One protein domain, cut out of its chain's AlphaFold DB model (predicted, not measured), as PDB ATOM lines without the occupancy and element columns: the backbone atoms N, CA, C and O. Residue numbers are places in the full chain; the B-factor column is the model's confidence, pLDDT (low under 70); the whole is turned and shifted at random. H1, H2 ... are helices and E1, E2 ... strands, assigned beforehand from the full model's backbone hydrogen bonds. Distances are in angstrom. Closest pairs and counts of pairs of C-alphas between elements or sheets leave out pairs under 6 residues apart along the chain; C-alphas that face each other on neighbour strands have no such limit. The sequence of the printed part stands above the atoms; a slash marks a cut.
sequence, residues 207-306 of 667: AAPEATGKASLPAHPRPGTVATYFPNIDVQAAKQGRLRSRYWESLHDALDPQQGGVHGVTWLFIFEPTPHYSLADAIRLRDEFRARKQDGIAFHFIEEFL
ATOM      1  N   ALA A 207      28.904   2.624 -37.678       97.50
ATOM      2  CA  ALA A 207      28.643   1.775 -36.521       97.50
ATOM      3  C   ALA A 207      28.773   0.294 -36.906       97.50
ATOM      4  O   ALA A 207      28.138  -0.138 -37.872       97.50
ATOM      5  N   ALA A 208      29.562  -0.464 -36.145       96.25
ATOM      6  CA  ALA A 208      29.728  -1.891 -36.376       96.25
ATOM      7  C   ALA A 208      28.397  -2.640 -36.134       96.25
ATOM      8  O   ALA A 208      27.579  -2.198 -35.312       96.25
ATOM      9  N   PRO A 209      28.143  -3.769 -36.826       96.31
ATOM     10  CA  PRO A 209      26.935  -4.570 -36.628       96.31
ATOM     11  C   PRO A 209      26.670  -4.914 -35.155       96.31
ATOM     12  O   PRO A 209      25.536  -4.770 -34.691       96.31
ATOM     13  N   GLU A 210      27.712  -5.239 -34.393       95.88
ATOM     14  CA  GLU A 210      27.689  -5.538 -32.957       95.88
ATOM     15  C   GLU A 210      27.187  -4.341 -32.145       95.88
ATOM     16  O   GLU A 210      26.291  -4.458 -31.307       95.88
ATOM     17  N   ALA A 211      27.663  -3.140 -32.477       95.31
ATOM     18  CA  ALA A 211      27.220  -1.902 -31.847       95.31
ATOM     19  C   ALA A 211      25.747  -1.572 -32.133       95.31
ATOM     20  O   ALA A 211      25.142  -0.782 -31.405       95.31
ATOM     21  N   THR A 212      25.143  -2.170 -33.162       95.38
ATOM     22  CA  THR A 212      23.717  -2.006 -33.503       95.38
ATOM     23  C   THR A 212      22.843  -3.188 -33.081       95.38
ATOM     24  O   THR A 212      21.628  -3.103 -33.228       95.38
ATOM     25  N   GLY A 213      23.428  -4.255 -32.526       93.19
ATOM     26  CA  GLY A 213      22.714  -5.496 -32.199       93.19
ATOM     27  C   GLY A 213      22.382  -6.369 -33.415       93.19
ATOM     28  O   GLY A 213      21.587  -7.292 -33.298       93.19
ATOM     29  N   LYS A 214      22.969  -6.081 -34.584       95.44
ATOM     30  CA  LYS A 214      22.801  -6.872 -35.816       95.44
ATOM     31  C   LYS A 214      23.733  -8.084 -35.883       95.44
ATOM     32  O   LYS A 214      23.496  -8.978 -36.685       95.44
ATOM     33  N   ALA A 215      24.787  -8.098 -35.073       95.12
ATOM     34  CA  ALA A 215      25.697  -9.224 -34.897       95.12
ATOM     35  C   ALA A 215      26.128  -9.313 -33.428       95.12
ATOM     36  O   ALA A 215      25.908  -8.379 -32.656       95.12
ATOM     37  N   SER A 216      26.749 -10.429 -33.056       94.19
ATOM     38  CA  SER A 216      27.439 -10.582 -31.772       94.19
ATOM     39  C   SER A 216      28.945 -10.569 -32.001       94.19
ATOM     40  O   SER A 216      29.402 -10.985 -33.065       94.19
ATOM     41  N   LEU A 217      29.707 -10.122 -30.999       94.25
ATOM     42  CA  LEU A 217      31.156 -10.293 -31.024       94.25
ATOM     43  C   LEU A 217      31.502 -11.794 -31.084       94.25
ATOM     44  O   LEU A 217      30.774 -12.605 -30.499       94.25
ATOM     45  N   PRO A 218      32.593 -12.181 -31.770       93.44
ATOM     46  CA  PRO A 218      33.047 -13.566 -31.815       93.44
ATOM     47  C   PRO A 218      33.239 -14.156 -30.413       93.44
ATOM     48  O   PRO A 218      33.831 -13.524 -29.539       93.44
ATOM     49  N   ALA A 219      32.736 -15.372 -30.204       92.38
ATOM     50  CA  ALA A 219      32.867 -16.081 -28.938       92.38
ATOM     51  C   ALA A 219      34.203 -16.836 -28.855       92.38
ATOM     52  O   ALA A 219      34.691 -17.368 -29.851       92.38
ATOM     53  N   HIS A 220      34.758 -16.927 -27.647       95.88
ATOM     54  CA  HIS A 220      35.905 -17.770 -27.322       95.88
ATOM     55  C   HIS A 220      35.756 -18.285 -25.880       95.88
ATOM     56  O   HIS A 220      35.233 -17.534 -25.055       95.88
ATOM     57  N   PRO A 221      36.204 -19.510 -25.537       94.81
ATOM     58  CA  PRO A 221      36.105 -20.030 -24.168       94.81
ATOM     59  C   PRO A 221      36.864 -19.195 -23.131       94.81
ATOM     60  O   PRO A 221      36.439 -19.093 -21.987       94.81
ATOM     61  N   ARG A 222      37.977 -18.589 -23.554       96.56
ATOM     62  CA  ARG A 222      38.853 -17.740 -22.736       96.56
ATOM     63  C   ARG A 222      39.083 -16.395 -23.437       96.56
ATOM     64  O   ARG A 222      40.085 -16.251 -24.140       96.56
ATOM     65  N   PRO A 223      38.113 -15.469 -23.437       97.00
ATOM     66  CA  PRO A 223      38.227 -14.220 -24.183       97.00
ATOM     67  C   PRO A 223      39.059 -13.192 -23.405       97.00
ATOM     68  O   PRO A 223      38.955 -13.103 -22.180       97.00
ATOM     69  N   GLY A 224      39.870 -12.416 -24.120       97.94
ATOM     70  CA  GLY A 224      40.629 -11.302 -23.557       97.94
ATOM     71  C   GLY A 224      40.578 -10.078 -24.465       97.94
ATOM     72  O   GLY A 224      40.477 -10.205 -25.690       97.94
ATOM     73  N   THR A 225      40.677  -8.889 -23.876       98.56
ATOM     74  CA  THR A 225      40.645  -7.623 -24.618       98.56
ATOM     75  C   THR A 225      41.957  -6.875 -24.488       98.56
ATOM     76  O   THR A 225      42.434  -6.630 -23.384       98.56
ATOM     77  N   VAL A 226      42.499  -6.433 -25.622       98.56
ATOM     78  CA  VAL A 226      43.638  -5.514 -25.674       98.56
ATOM     79  C   VAL A 226      43.175  -4.190 -26.264       98.56
ATOM     80  O   VAL A 226      42.825  -4.122 -27.444       98.56
ATOM     81  N   ALA A 227      43.179  -3.126 -25.463       98.44
ATOM     82  CA  ALA A 227      42.950  -1.770 -25.950       98.44
ATOM     83  C   ALA A 227      44.289  -1.054 -26.150       98.44
ATOM     84  O   ALA A 227      45.132  -1.051 -25.258       98.44
ATOM     85  N   THR A 228      44.521  -0.475 -27.328       97.19
ATOM     86  CA  THR A 228      45.845   0.048 -27.692       97.19
ATOM     87  C   THR A 228      45.774   1.164 -28.724       97.19
ATOM     88  O   THR A 228      44.875   1.199 -29.564       97.19
ATOM     89  N   TYR A 229      46.775   2.045 -28.709       95.88
ATOM     90  CA  TYR A 229      46.992   3.003 -29.790       95.88
ATOM     91  C   TYR A 229      47.312   2.298 -31.111       95.88
ATOM     92  O   TYR A 229      47.990   1.266 -31.133       95.88
ATOM     93  N   PHE A 230      46.846   2.881 -32.214       95.81
ATOM     94  CA  PHE A 230      47.007   2.355 -33.563       95.81
ATOM     95  C   PHE A 230      47.069   3.495 -34.601       95.81
ATOM     96  O   PHE A 230      46.278   4.430 -34.490       95.81
ATOM     97  N   PRO A 231      47.923   3.429 -35.643       90.50
ATOM     98  CA  PRO A 231      48.832   2.337 -35.994       90.50
ATOM     99  C   PRO A 231      50.249   2.551 -35.439       90.50
ATOM    100  O   PRO A 231      51.009   3.378 -35.937       90.50
ATOM    101  N   ASN A 232      50.628   1.754 -34.436       90.19
ATOM    102  CA  ASN A 232      52.018   1.582 -34.011       90.19
ATOM    103  C   ASN A 232      52.400   0.105 -34.172       90.19
ATOM    104  O   ASN A 232      52.277  -0.683 -33.234       90.19
ATOM    105  N   ILE A 233      52.760  -0.284 -35.395       92.44
ATOM    106  CA  ILE A 233      52.875  -1.688 -35.808       92.44
ATOM    107  C   ILE A 233      54.206  -1.995 -36.492       92.44
ATOM    108  O   ILE A 233      54.877  -1.106 -37.016       92.44
ATOM    109  N   ASP A 234      54.563  -3.275 -36.536       92.62
ATOM    110  CA  ASP A 234      55.590  -3.772 -37.441       92.62
ATOM    111  C   ASP A 234      55.099  -3.718 -38.896       92.62
ATOM    112  O   ASP A 234      54.155  -4.406 -39.288       92.62
ATOM    113  N   VAL A 235      55.765  -2.897 -39.707       90.69
ATOM    114  CA  VAL A 235      55.404  -2.666 -41.111       90.69
ATOM    115  C   VAL A 235      55.556  -3.928 -41.968       90.69
ATOM    116  O   VAL A 235      54.781  -4.119 -42.905       90.69
ATOM    117  N   GLN A 236      56.542  -4.785 -41.693       92.38
ATOM    118  CA  GLN A 236      56.771  -5.994 -42.490       92.38
ATOM    119  C   GLN A 236      55.753  -7.078 -42.147       92.38
ATOM    120  O   GLN A 236      55.203  -7.694 -43.058       92.38
ATOM    121  N   ALA A 237      55.431  -7.254 -40.865       93.31
ATOM    122  CA  ALA A 237      54.355  -8.150 -40.445       93.31
ATOM    123  C   ALA A 237      52.996  -7.679 -40.991       93.31
ATOM    124  O   ALA A 237      52.227  -8.480 -41.520       93.31
ATOM    125  N   ALA A 238      52.738  -6.368 -40.963       93.00
ATOM    126  CA  ALA A 238      51.514  -5.788 -41.506       93.00
ATOM    127  C   ALA A 238      51.335  -6.080 -43.004       93.00
ATOM    128  O   ALA A 238      50.239  -6.431 -43.421       93.00
ATOM    129  N   LYS A 239      52.413  -6.026 -43.806       91.69
ATOM    130  CA  LYS A 239      52.386  -6.413 -45.235       91.69
ATOM    131  C   LYS A 239      52.038  -7.886 -45.468       91.69
ATOM    132  O   LYS A 239      51.637  -8.246 -46.570       91.69
ATOM    133  N   GLN A 240      52.226  -8.733 -44.461       92.12
ATOM    134  CA  GLN A 240      51.852 -10.147 -44.488       92.12
ATOM    135  C   GLN A 240      50.435 -10.375 -43.932       92.12
ATOM    136  O   GLN A 240      50.013 -11.518 -43.771       92.12
ATOM    137  N   GLY A 241      49.697  -9.302 -43.632       91.56
ATOM    138  CA  GLY A 241      48.365  -9.359 -43.040       91.56
ATOM    139  C   GLY A 241      48.361  -9.723 -41.554       91.56
ATOM    140  O   GLY A 241      47.324 -10.155 -41.049       91.56
ATOM    141  N   ARG A 242      49.498  -9.560 -40.858       93.75
ATOM    142  CA  ARG A 242      49.645  -9.848 -39.426       93.75
ATOM    143  C   ARG A 242      49.650  -8.586 -38.574       93.75
ATOM    144  O   ARG A 242      50.359  -7.623 -38.876       93.75
ATOM    145  N   LEU A 243      48.926  -8.613 -37.459       95.75
ATOM    146  CA  LEU A 243      48.990  -7.564 -36.448       95.75
ATOM    147  C   LEU A 243      50.142  -7.852 -35.484       95.75
ATOM    148  O   LEU A 243      50.063  -8.757 -34.658       95.75
ATOM    149  N   ARG A 244      51.170  -7.006 -35.527       95.56
ATOM    150  CA  ARG A 244      52.232  -6.949 -34.516       95.56
ATOM    151  C   ARG A 244      52.370  -5.519 -34.020       95.56
ATOM    152  O   ARG A 244      52.892  -4.666 -34.731       95.56
ATOM    153  N   SER A 245      51.847  -5.241 -32.833       94.44
ATOM    154  CA  SER A 245      51.915  -3.930 -32.193       94.44
ATOM    155  C   SER A 245      53.250  -3.737 -31.487       94.44
ATOM    156  O   SER A 245      53.666  -4.574 -30.689       94.44
ATOM    157  N   ARG A 246      53.870  -2.575 -31.695       92.00
ATOM    158  CA  ARG A 246      55.112  -2.172 -31.015       92.00
ATOM    159  C   ARG A 246      54.917  -1.801 -29.539       92.00
ATOM    160  O   ARG A 246      55.871  -1.497 -28.836       92.00
ATOM    161  N   TYR A 247      53.673  -1.795 -29.055       93.31
ATOM    162  CA  TYR A 247      53.382  -1.693 -27.622       93.31
ATOM    163  C   TYR A 247      53.381  -3.054 -26.919       93.31
ATOM    164  O   TYR A 247      53.598  -3.104 -25.712       93.31
ATOM    165  N   TRP A 248      53.138  -4.139 -27.662       95.88
ATOM    166  CA  TRP A 248      52.918  -5.476 -27.103       95.88
ATOM    167  C   TRP A 248      53.993  -6.489 -27.517       95.88
ATOM    168  O   TRP A 248      54.146  -7.498 -26.842       95.88
ATOM    169  N   GLU A 249      54.779  -6.216 -28.565       94.00
ATOM    170  CA  GLU A 249      56.007  -6.950 -28.926       94.00
ATOM    171  C   GLU A 249      55.844  -8.486 -28.795       94.00
ATOM    172  O   GLU A 249      54.916  -9.064 -29.368       94.00
ATOM    173  N   SER A 250      56.706  -9.147 -28.011       94.12
ATOM    174  CA  SER A 250      56.701 -10.603 -27.781       94.12
ATOM    175  C   SER A 250      55.450 -11.160 -27.084       94.12
ATOM    176  O   SER A 250      55.220 -12.367 -27.116       94.12
ATOM    177  N   LEU A 251      54.583 -10.321 -26.500       95.94
ATOM    178  CA  LEU A 251      53.312 -10.800 -25.944       95.94
ATOM    179  C   LEU A 251      52.412 -11.377 -27.043       95.94
ATOM    180  O   LEU A 251      51.653 -12.307 -26.785       95.94
ATOM    181  N   HIS A 252      52.526 -10.877 -28.278       95.75
ATOM    182  CA  HIS A 252      51.833 -11.477 -29.416       95.75
ATOM    183  C   HIS A 252      52.212 -12.953 -29.616       95.75
ATOM    184  O   HIS A 252      51.347 -13.740 -29.975       95.75
ATOM    185  N   ASP A 253      53.471 -13.330 -29.367       93.94
ATOM    186  CA  ASP A 253      53.925 -14.720 -29.483       93.94
ATOM    187  C   ASP A 253      53.385 -15.580 -28.339       93.94
ATOM    188  O   ASP A 253      52.902 -16.682 -28.569       93.94
ATOM    189  N   ALA A 254      53.356 -15.051 -27.113       93.62
ATOM    190  CA  ALA A 254      52.753 -15.754 -25.978       93.62
ATOM    191  C   ALA A 254      51.235 -15.979 -26.135       93.62
ATOM    192  O   ALA A 254      50.695 -16.942 -25.589       93.62
ATOM    193  N   LEU A 255      50.552 -15.099 -26.875       94.81
ATOM    194  CA  LEU A 255      49.122 -15.196 -27.180       94.81
ATOM    195  C   LEU A 255      48.822 -16.035 -28.434       94.81
ATOM    196  O   LEU A 255      47.658 -16.357 -28.669       94.81
ATOM    197  N   ASP A 256      49.834 -16.395 -29.227       91.94
ATOM    198  CA  ASP A 256      49.675 -17.149 -30.473       91.94
ATOM    199  C   ASP A 256      49.231 -18.595 -30.179       91.94
ATOM    200  O   ASP A 256      49.957 -19.334 -29.502       91.94
ATOM    201  N   PRO A 257      48.077 -19.057 -30.701       88.56
ATOM    202  CA  PRO A 257      47.630 -20.437 -30.524       88.56
ATOM    203  C   PRO A 257      48.645 -21.483 -30.999       88.56
ATOM    204  O   PRO A 257      48.721 -22.566 -30.419       88.56
ATOM    205  N   GLN A 258      49.458 -21.169 -32.016       87.19
ATOM    206  CA  GLN A 258      50.507 -22.071 -32.508       87.19
ATOM    207  C   GLN A 258      51.664 -22.229 -31.512       87.19
ATOM    208  O   GLN A 258      52.382 -23.224 -31.563       87.19
ATOM    209  N   GLN A 259      51.819 -21.281 -30.588       85.12
ATOM    210  CA  GLN A 259      52.838 -21.278 -29.535       85.12
ATOM    211  C   GLN A 259      52.243 -21.614 -28.155       85.12
ATOM    212  O   GLN A 259      52.844 -21.338 -27.115       85.12
ATOM    213  N   GLY A 260      51.049 -22.219 -28.131       84.25
ATOM    214  CA  GLY A 260      50.361 -22.620 -26.902       84.25
ATOM    215  C   GLY A 260      49.531 -21.514 -26.243       84.25
ATOM    216  O   GLY A 260      49.109 -21.679 -25.098       84.25
ATOM    217  N   GLY A 261      49.282 -20.403 -26.943       90.38
ATOM    218  CA  GLY A 261      48.340 -19.369 -26.530       90.38
ATOM    219  C   GLY A 261      46.913 -19.913 -26.414       90.38
ATOM    220  O   GLY A 261      46.444 -20.690 -27.241       90.38
ATOM    221  N   VAL A 262      46.212 -19.510 -25.355       94.75
ATOM    222  CA  VAL A 262      44.906 -20.083 -24.974       94.75
ATOM    223  C   VAL A 262      43.756 -19.084 -25.040       94.75
ATOM    224  O   VAL A 262      42.628 -19.450 -24.718       94.75
ATOM    225  N   HIS A 263      44.020 -17.831 -25.425       96.25
ATOM    226  CA  HIS A 263      43.032 -16.753 -25.389       96.25
ATOM    227  C   HIS A 263      42.561 -16.335 -26.778       96.25
ATOM    228  O   HIS A 263      43.329 -16.275 -27.734       96.25
ATOM    229  N   GLY A 264      41.290 -15.950 -26.859       96.56
ATOM    230  CA  GLY A 264      40.719 -15.294 -28.027       96.56
ATOM    231  C   GLY A 264      40.775 -13.788 -27.831       96.56
ATOM    232  O   GLY A 264      40.006 -13.248 -27.035       96.56
ATOM    233  N   VAL A 265      41.683 -13.116 -28.539       97.44
ATOM    234  CA  VAL A 265      41.976 -11.696 -28.301       97.44
ATOM    235  C   VAL A 265      41.104 -10.778 -29.154       97.44
ATOM    236  O   VAL A 265      41.122 -10.852 -30.385       97.44
ATOM    237  N   THR A 266      40.364  -9.881 -28.503       97.75
ATOM    238  CA  THR A 266      39.705  -8.738 -29.147       97.75
ATOM    239  C   THR A 266      40.603  -7.510 -29.065       97.75
ATOM    240  O   THR A 266      40.908  -7.026 -27.977       97.75
ATOM    241  N   TRP A 267      40.975  -6.964 -30.217       98.12
ATOM    242  CA  TRP A 267      41.764  -5.742 -30.320       98.12
ATOM    243  C   TRP A 267      40.860  -4.519 -30.461       98.12
ATOM    244  O   TRP A 267      40.105  -4.399 -31.430       98.12
ATOM    245  N   LEU A 268      40.957  -3.596 -29.505       98.12
ATOM    246  CA  LEU A 268      40.312  -2.288 -29.543       98.12
ATOM    247  C   LEU A 268      41.338  -1.197 -29.836       98.12
ATOM    248  O   LEU A 268      42.229  -0.912 -29.039       98.12
ATOM    249  N   PHE A 269      41.191  -0.559 -30.985       98.19
ATOM    250  CA  PHE A 269      42.107   0.448 -31.480       98.19
ATOM    251  C   PHE A 269      41.653   1.858 -31.113       98.19
ATOM    252  O   PHE A 269      40.520   2.263 -31.391       98.19
ATOM    253  N   ILE A 270      42.590   2.612 -30.541       97.00
ATOM    254  CA  ILE A 270      42.546   4.065 -30.399       97.00
ATOM    255  C   ILE A 270      43.371   4.650 -31.537       97.00
ATOM    256  O   ILE A 270      44.587   4.469 -31.576       97.00
ATOM    257  N   PHE A 271      42.712   5.305 -32.492       95.38
ATOM    258  CA  PHE A 271      43.428   5.883 -33.621       95.38
ATOM    259  C   PHE A 271      44.261   7.090 -33.175       95.38
ATOM    260  O   PHE A 271      43.710   8.068 -32.675       95.38
ATOM    261  N   GLU A 272      45.568   7.032 -33.418       89.56
ATOM    262  CA  GLU A 272      46.489   8.156 -33.259       89.56
ATOM    263  C   GLU A 272      47.182   8.401 -34.610       89.56
ATOM    264  O   GLU A 272      47.832   7.495 -35.143       89.56
ATOM    265  N   PRO A 273      47.030   9.589 -35.220       84.75
ATOM    266  CA  PRO A 273      47.608   9.868 -36.525       84.75
ATOM    267  C   PRO A 273      49.139   9.838 -36.471       84.75
ATOM    268  O   PRO A 273      49.761  10.469 -35.621       84.75
ATOM    269  N   THR A 274      49.755   9.170 -37.445       81.88
ATOM    270  CA  THR A 274      51.215   9.170 -37.620       81.88
ATOM    271  C   THR A 274      51.582   9.798 -38.966       81.88
ATOM    272  O   THR A 274      50.745   9.833 -39.871       81.88
ATOM    273  N   PRO A 275      52.829  10.271 -39.160       78.69
ATOM    274  CA  PRO A 275      53.272  10.784 -40.460       78.69
ATOM    275  C   PRO A 275      53.138   9.770 -41.606       78.69
ATOM    276  O   PRO A 275      53.059  10.164 -42.766       78.69
ATOM    277  N   HIS A 276      53.115   8.475 -41.282       83.06
ATOM    278  CA  HIS A 276      53.125   7.382 -42.251       83.06
ATOM    279  C   HIS A 276      51.742   6.785 -42.526       83.06
ATOM    280  O   HIS A 276      51.568   6.137 -43.554       83.06
ATOM    281  N   TYR A 277      50.768   6.993 -41.635       89.31
ATOM    282  CA  TYR A 277      49.451   6.375 -41.745       89.31
ATOM    283  C   TYR A 277      48.328   7.376 -41.484       89.31
ATOM    284  O   TYR A 277      48.183   7.928 -40.389       89.31
ATOM    285  N   SER A 278      47.470   7.542 -42.488       93.62
ATOM    286  CA  SER A 278      46.177   8.200 -42.343       93.62
ATOM    287  C   SER A 278      45.149   7.274 -41.680       93.62
ATOM    288  O   SER A 278      45.331   6.058 -41.599       93.62
ATOM    289  N   LEU A 279      44.006   7.835 -41.269       95.25
ATOM    290  CA  LEU A 279      42.881   7.037 -40.771       95.25
ATOM    291  C   LEU A 279      42.400   6.012 -41.812       95.25
ATOM    292  O   LEU A 279      42.062   4.887 -41.460       95.25
ATOM    293  N   ALA A 280      42.397   6.377 -43.097       95.50
ATOM    294  CA  ALA A 280      42.009   5.458 -44.164       95.50
ATOM    295  C   ALA A 280      42.991   4.280 -44.281       95.50
ATOM    296  O   ALA A 280      42.562   3.145 -44.476       95.50
ATOM    297  N   ASP A 281      44.293   4.522 -44.106       95.06
ATOM    298  CA  ASP A 281      45.302   3.458 -44.088       95.06
ATOM    299  C   ASP A 281      45.100   2.524 -42.896       95.06
ATOM    300  O   ASP A 281      45.109   1.304 -43.048       95.06
ATOM    301  N   ALA A 282      44.839   3.101 -41.725       96.50
ATOM    302  CA  ALA A 282      44.585   2.357 -40.501       96.50
ATOM    303  C   ALA A 282      43.321   1.472 -40.603       96.50
ATOM    304  O   ALA A 282      43.321   0.319 -40.173       96.50
ATOM    305  N   ILE A 283      42.260   1.983 -41.236       97.38
ATOM    306  CA  ILE A 283      41.032   1.242 -41.565       97.38
ATOM    307  C   ILE A 283      41.337   0.052 -42.479       97.38
ATOM    308  O   ILE A 283      40.898  -1.058 -42.178       97.38
ATOM    309  N   ARG A 284      42.121   0.258 -43.548       96.69
ATOM    310  CA  ARG A 284      42.509  -0.822 -44.471       96.69
ATOM    311  C   ARG A 284      43.270  -1.938 -43.758       96.69
ATOM    312  O   ARG A 284      42.929  -3.100 -43.939       96.69
ATOM    313  N   LEU A 285      44.235  -1.582 -42.910       96.69
ATOM    314  CA  LEU A 285      44.994  -2.551 -42.114       96.69
ATOM    315  C   LEU A 285      44.086  -3.365 -41.186       96.69
ATOM    316  O   LEU A 285      44.156  -4.589 -41.167       96.69
ATOM    317  N   ARG A 286      43.183  -2.704 -40.454       96.75
ATOM    318  CA  ARG A 286      42.196  -3.393 -39.611       96.75
ATOM    319  C   ARG A 286      41.340  -4.363 -40.429       96.75
ATOM    320  O   ARG A 286      41.098  -5.477 -39.972       96.75
ATOM    321  N   ASP A 287      40.857  -3.954 -41.601       97.06
ATOM    322  CA  ASP A 287      40.015  -4.810 -42.443       97.06
ATOM    323  C   ASP A 287      40.785  -6.020 -42.986       97.06
ATOM    324  O   ASP A 287      40.239  -7.123 -43.032       97.06
ATOM    325  N   GLU A 288      42.070  -5.853 -43.297       96.56
ATOM    326  CA  GLU A 288      42.961  -6.962 -43.635       96.56
ATOM    327  C   GLU A 288      43.134  -7.933 -42.456       96.56
ATOM    328  O   GLU A 288      42.938  -9.139 -42.620       96.56
ATOM    329  N   PHE A 289      43.395  -7.430 -41.245       96.12
ATOM    330  CA  PHE A 289      43.511  -8.271 -40.047       96.12
ATOM    331  C   PHE A 289      42.209  -9.030 -39.745       96.12
ATOM    332  O   PHE A 289      42.242 -10.226 -39.447       96.12
ATOM    333  N   ARG A 290      41.048  -8.378 -39.909       95.06
ATOM    334  CA  ARG A 290      39.722  -9.016 -39.801       95.06
ATOM    335  C   ARG A 290      39.531 -10.145 -40.809       95.06
ATOM    336  O   ARG A 290      38.918 -11.155 -40.467       95.06
ATOM    337  N   ALA A 291      40.009  -9.971 -42.041       95.00
ATOM    338  CA  ALA A 291      39.899 -10.985 -43.085       95.00
ATOM    339  C   ALA A 291      40.817 -12.188 -42.814       95.00
ATOM    340  O   ALA A 291      40.419 -13.326 -43.062       95.00
ATOM    341  N   ARG A 292      42.023 -11.948 -42.281       93.31
ATOM    342  CA  ARG A 292      43.031 -12.987 -42.010       93.31
ATOM    343  C   ARG A 292      42.784 -13.771 -40.721       93.31
ATOM    344  O   ARG A 292      43.042 -14.970 -40.711       93.31
ATOM    345  N   LYS A 293      42.301 -13.117 -39.655       89.56
ATOM    346  CA  LYS A 293      42.003 -13.719 -38.334       89.56
ATOM    347  C   LYS A 293      43.168 -14.500 -37.707       89.56
ATOM    348  O   LYS A 293      42.949 -15.512 -37.050       89.56
ATOM    349  N   GLN A 294      44.404 -14.052 -37.932       89.44
ATOM    350  CA  GLN A 294      45.599 -14.751 -37.441       89.44
ATOM    351  C   GLN A 294      45.981 -14.343 -36.015       89.44
ATOM    352  O   GLN A 294      46.248 -15.205 -35.192       89.44
ATOM    353  N   ASP A 295      45.958 -13.045 -35.703       93.12
ATOM    354  CA  ASP A 295      46.480 -12.522 -34.428       93.12
ATOM    355  C   ASP A 295      45.366 -12.057 -33.466       93.12
ATOM    356  O   ASP A 295      45.592 -11.232 -32.580       93.12
ATOM    357  N   GLY A 296      44.131 -12.526 -33.658       95.00
ATOM    358  CA  GLY A 296      42.984 -12.139 -32.837       95.00
ATOM    359  C   GLY A 296      41.643 -12.578 -33.418       95.00
ATOM    360  O   GLY A 296      41.521 -12.873 -34.608       95.00
ATOM    361  N   ILE A 297      40.618 -12.595 -32.566       95.50
ATOM    362  CA  ILE A 297      39.253 -12.988 -32.941       95.50
ATOM    363  C   ILE A 297      38.433 -11.806 -33.465       95.50
ATOM    364  O   ILE A 297      37.503 -12.005 -34.244       95.50
ATOM    365  N   ALA A 298      38.778 -10.579 -33.064       96.62
ATOM    366  CA  ALA A 298      38.097  -9.358 -33.472       96.62
ATOM    367  C   ALA A 298      39.049  -8.155 -33.429       96.62
ATOM    368  O   ALA A 298      39.953  -8.095 -32.600       96.62
ATOM    369  N   PHE A 299      38.811  -7.181 -34.306       97.75
ATOM    370  CA  PHE A 299      39.614  -5.961 -34.424       97.75
ATOM    371  C   PHE A 299      38.662  -4.796 -34.657       97.75
ATOM    372  O   PHE A 299      37.932  -4.821 -35.645       97.75
ATOM    373  N   HIS A 300      38.617  -3.792 -33.789       97.94
ATOM    374  CA  HIS A 300      37.682  -2.672 -33.919       97.94
ATOM    375  C   HIS A 300      38.336  -1.347 -33.557       97.94
ATOM    376  O   HIS A 300      39.106  -1.290 -32.609       97.94
ATOM    377  N   PHE A 301      37.970  -0.271 -34.252       98.31
ATOM    378  CA  PHE A 301      38.162   1.073 -33.708       98.31
ATOM    379  C   PHE A 301      37.045   1.378 -32.724       98.31
ATOM    380  O   PHE A 301      35.886   1.015 -32.949       98.31
ATOM    381  N   ILE A 302      37.371   2.082 -31.646       97.62
ATOM    382  CA  ILE A 302      36.386   2.376 -30.608       97.62
ATOM    383  C   ILE A 302      35.204   3.202 -31.150       97.62
ATOM    384  O   ILE A 302      34.057   2.981 -30.764       97.62
ATOM    385  N   GLU A 303      35.431   4.084 -32.127       97.50
ATOM    386  CA  GLU A 303      34.395   4.905 -32.764       97.50
ATOM    387  C   GLU A 303      33.351   4.082 -33.536       97.50
ATOM    388  O   GLU A 303      32.236   4.568 -33.762       97.50
ATOM    389  N   GLU A 304      33.655   2.835 -33.910       98.25
ATOM    390  CA  GLU A 304      32.678   1.924 -34.518       98.25
ATOM    391  C   GLU A 304      31.572   1.528 -33.522       98.25
ATOM    392  O   GLU A 304      30.485   1.119 -33.932       98.25
ATOM    393  N   PHE A 305      31.779   1.727 -32.215       98.31
ATOM    394  CA  PHE A 305      30.752   1.523 -31.189       98.31
ATOM    395  C   PHE A 305      29.826   2.734 -30.990       98.31
ATOM    396  O   PHE A 305      28.901   2.690 -30.175       98.31
ATOM    397  N   LEU A 306      30.001   3.805 -31.774       98.06
ATOM    398  CA  LEU A 306      29.121   4.974 -31.763       98.06
ATOM    399  C   LEU A 306      28.073   4.914 -32.878       98.06
ATOM    400  O   LEU A 306      28.352   5.135 -34.063       98.06
TER     401      LEU A 306
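Overview. This is residues 207 to 306 of the 667 residues of an uncharacterized protein of Desulfovibrio vulgaris (strain DSM 19637 / Miyazaki F) (UniProt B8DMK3). A small sheet of three parallel strands, with E2 in the middle between E1 and E3, has the long helix H4 lying along E2 and E3 over one of its faces. On that same side the chain between E1 and E2 makes a wide loop with the short helices H2 and H3, while beyond the opposite side the short helices H1 and H5 bring the two ends of the printed part together. The printed part has 100 residues, with five named helices and three named strands in the order H1 E1 H2 H3 E2 H4 E3 H5; its class is mixed, helices and strands. It is compact, with a radius of gyration of the C-alphas of 13.2 A and spans of 37 by 34 by 20 A.

Along the chain. H1 is residues 209 to 212, beginning with C-alpha 209 at (26.935, -4.570, -36.628). E1, residues 223 to 230, is 21.0 A long. H2 is residues 235 to 239, and H3 is residues 251 to 254. E2, residues 264 to 271, is 22.1 A long and begins with C-alpha 264 at (40.719, -15.294, -28.027). H4, residues 279 to 292, is 20.1 A long. E3, residues 298 to 301, is 10.4 A long. H5, residues 302 to 305, ends with C-alpha 305 at (30.752, 1.523, -31.189).

Arrangement. E1 and E2 are parallel at 23 degrees, with N 226 and O 266 2.9 A apart, within hydrogen-bond range. E2 and E3 are parallel at 15 degrees, with N 269 and O 300 2.7 A apart, also within that range. Two strand-helix-strand units, each a pair of parallel neighbour strands joined through helices, follow each other: E1, H2 H3, E2 and E2, H4, E3, both with right-handed crossovers. H4 is on the sheet at a height of 9.1 A, over E2 and E3, and runs along the strands, at 8 degrees to E3 on the local plane. This makes two layers, helix over sheet; the closest C-alphas of H4 and E3 are those of Arg 290 and Phe 299, 6.2 A apart. H2 is not on the sheet and is close to H4 but not clearly touching, with the closest C-alphas, of Ala 238 and Leu 285, 7.3 A apart. H3 is not on the sheet and is apart from H4. H5 only grazes the sheet with residues 302 to 303. H1 and H5 only just touch, with 3 pairs of C-alphas within 8 A, the closest being Ala 211 and Phe 305 at 5.0 A. In H2 and H4 every O i to N i+4 pair is within hydrogen-bond range; H1, H3 and H5 are too short for such a pair.

Size, cuts and confidence. The two C-alphas farthest apart are those of Pro 221 and Pro 275, at 38.9 A, while the first and last printed C-alphas, of Ala 207 and Leu 306, are 5.8 A apart. The link from H2 to H3, 11 residues, is long. The printed part has no cut. Its mean pLDDT is 94.2, and no printed residue is under 70.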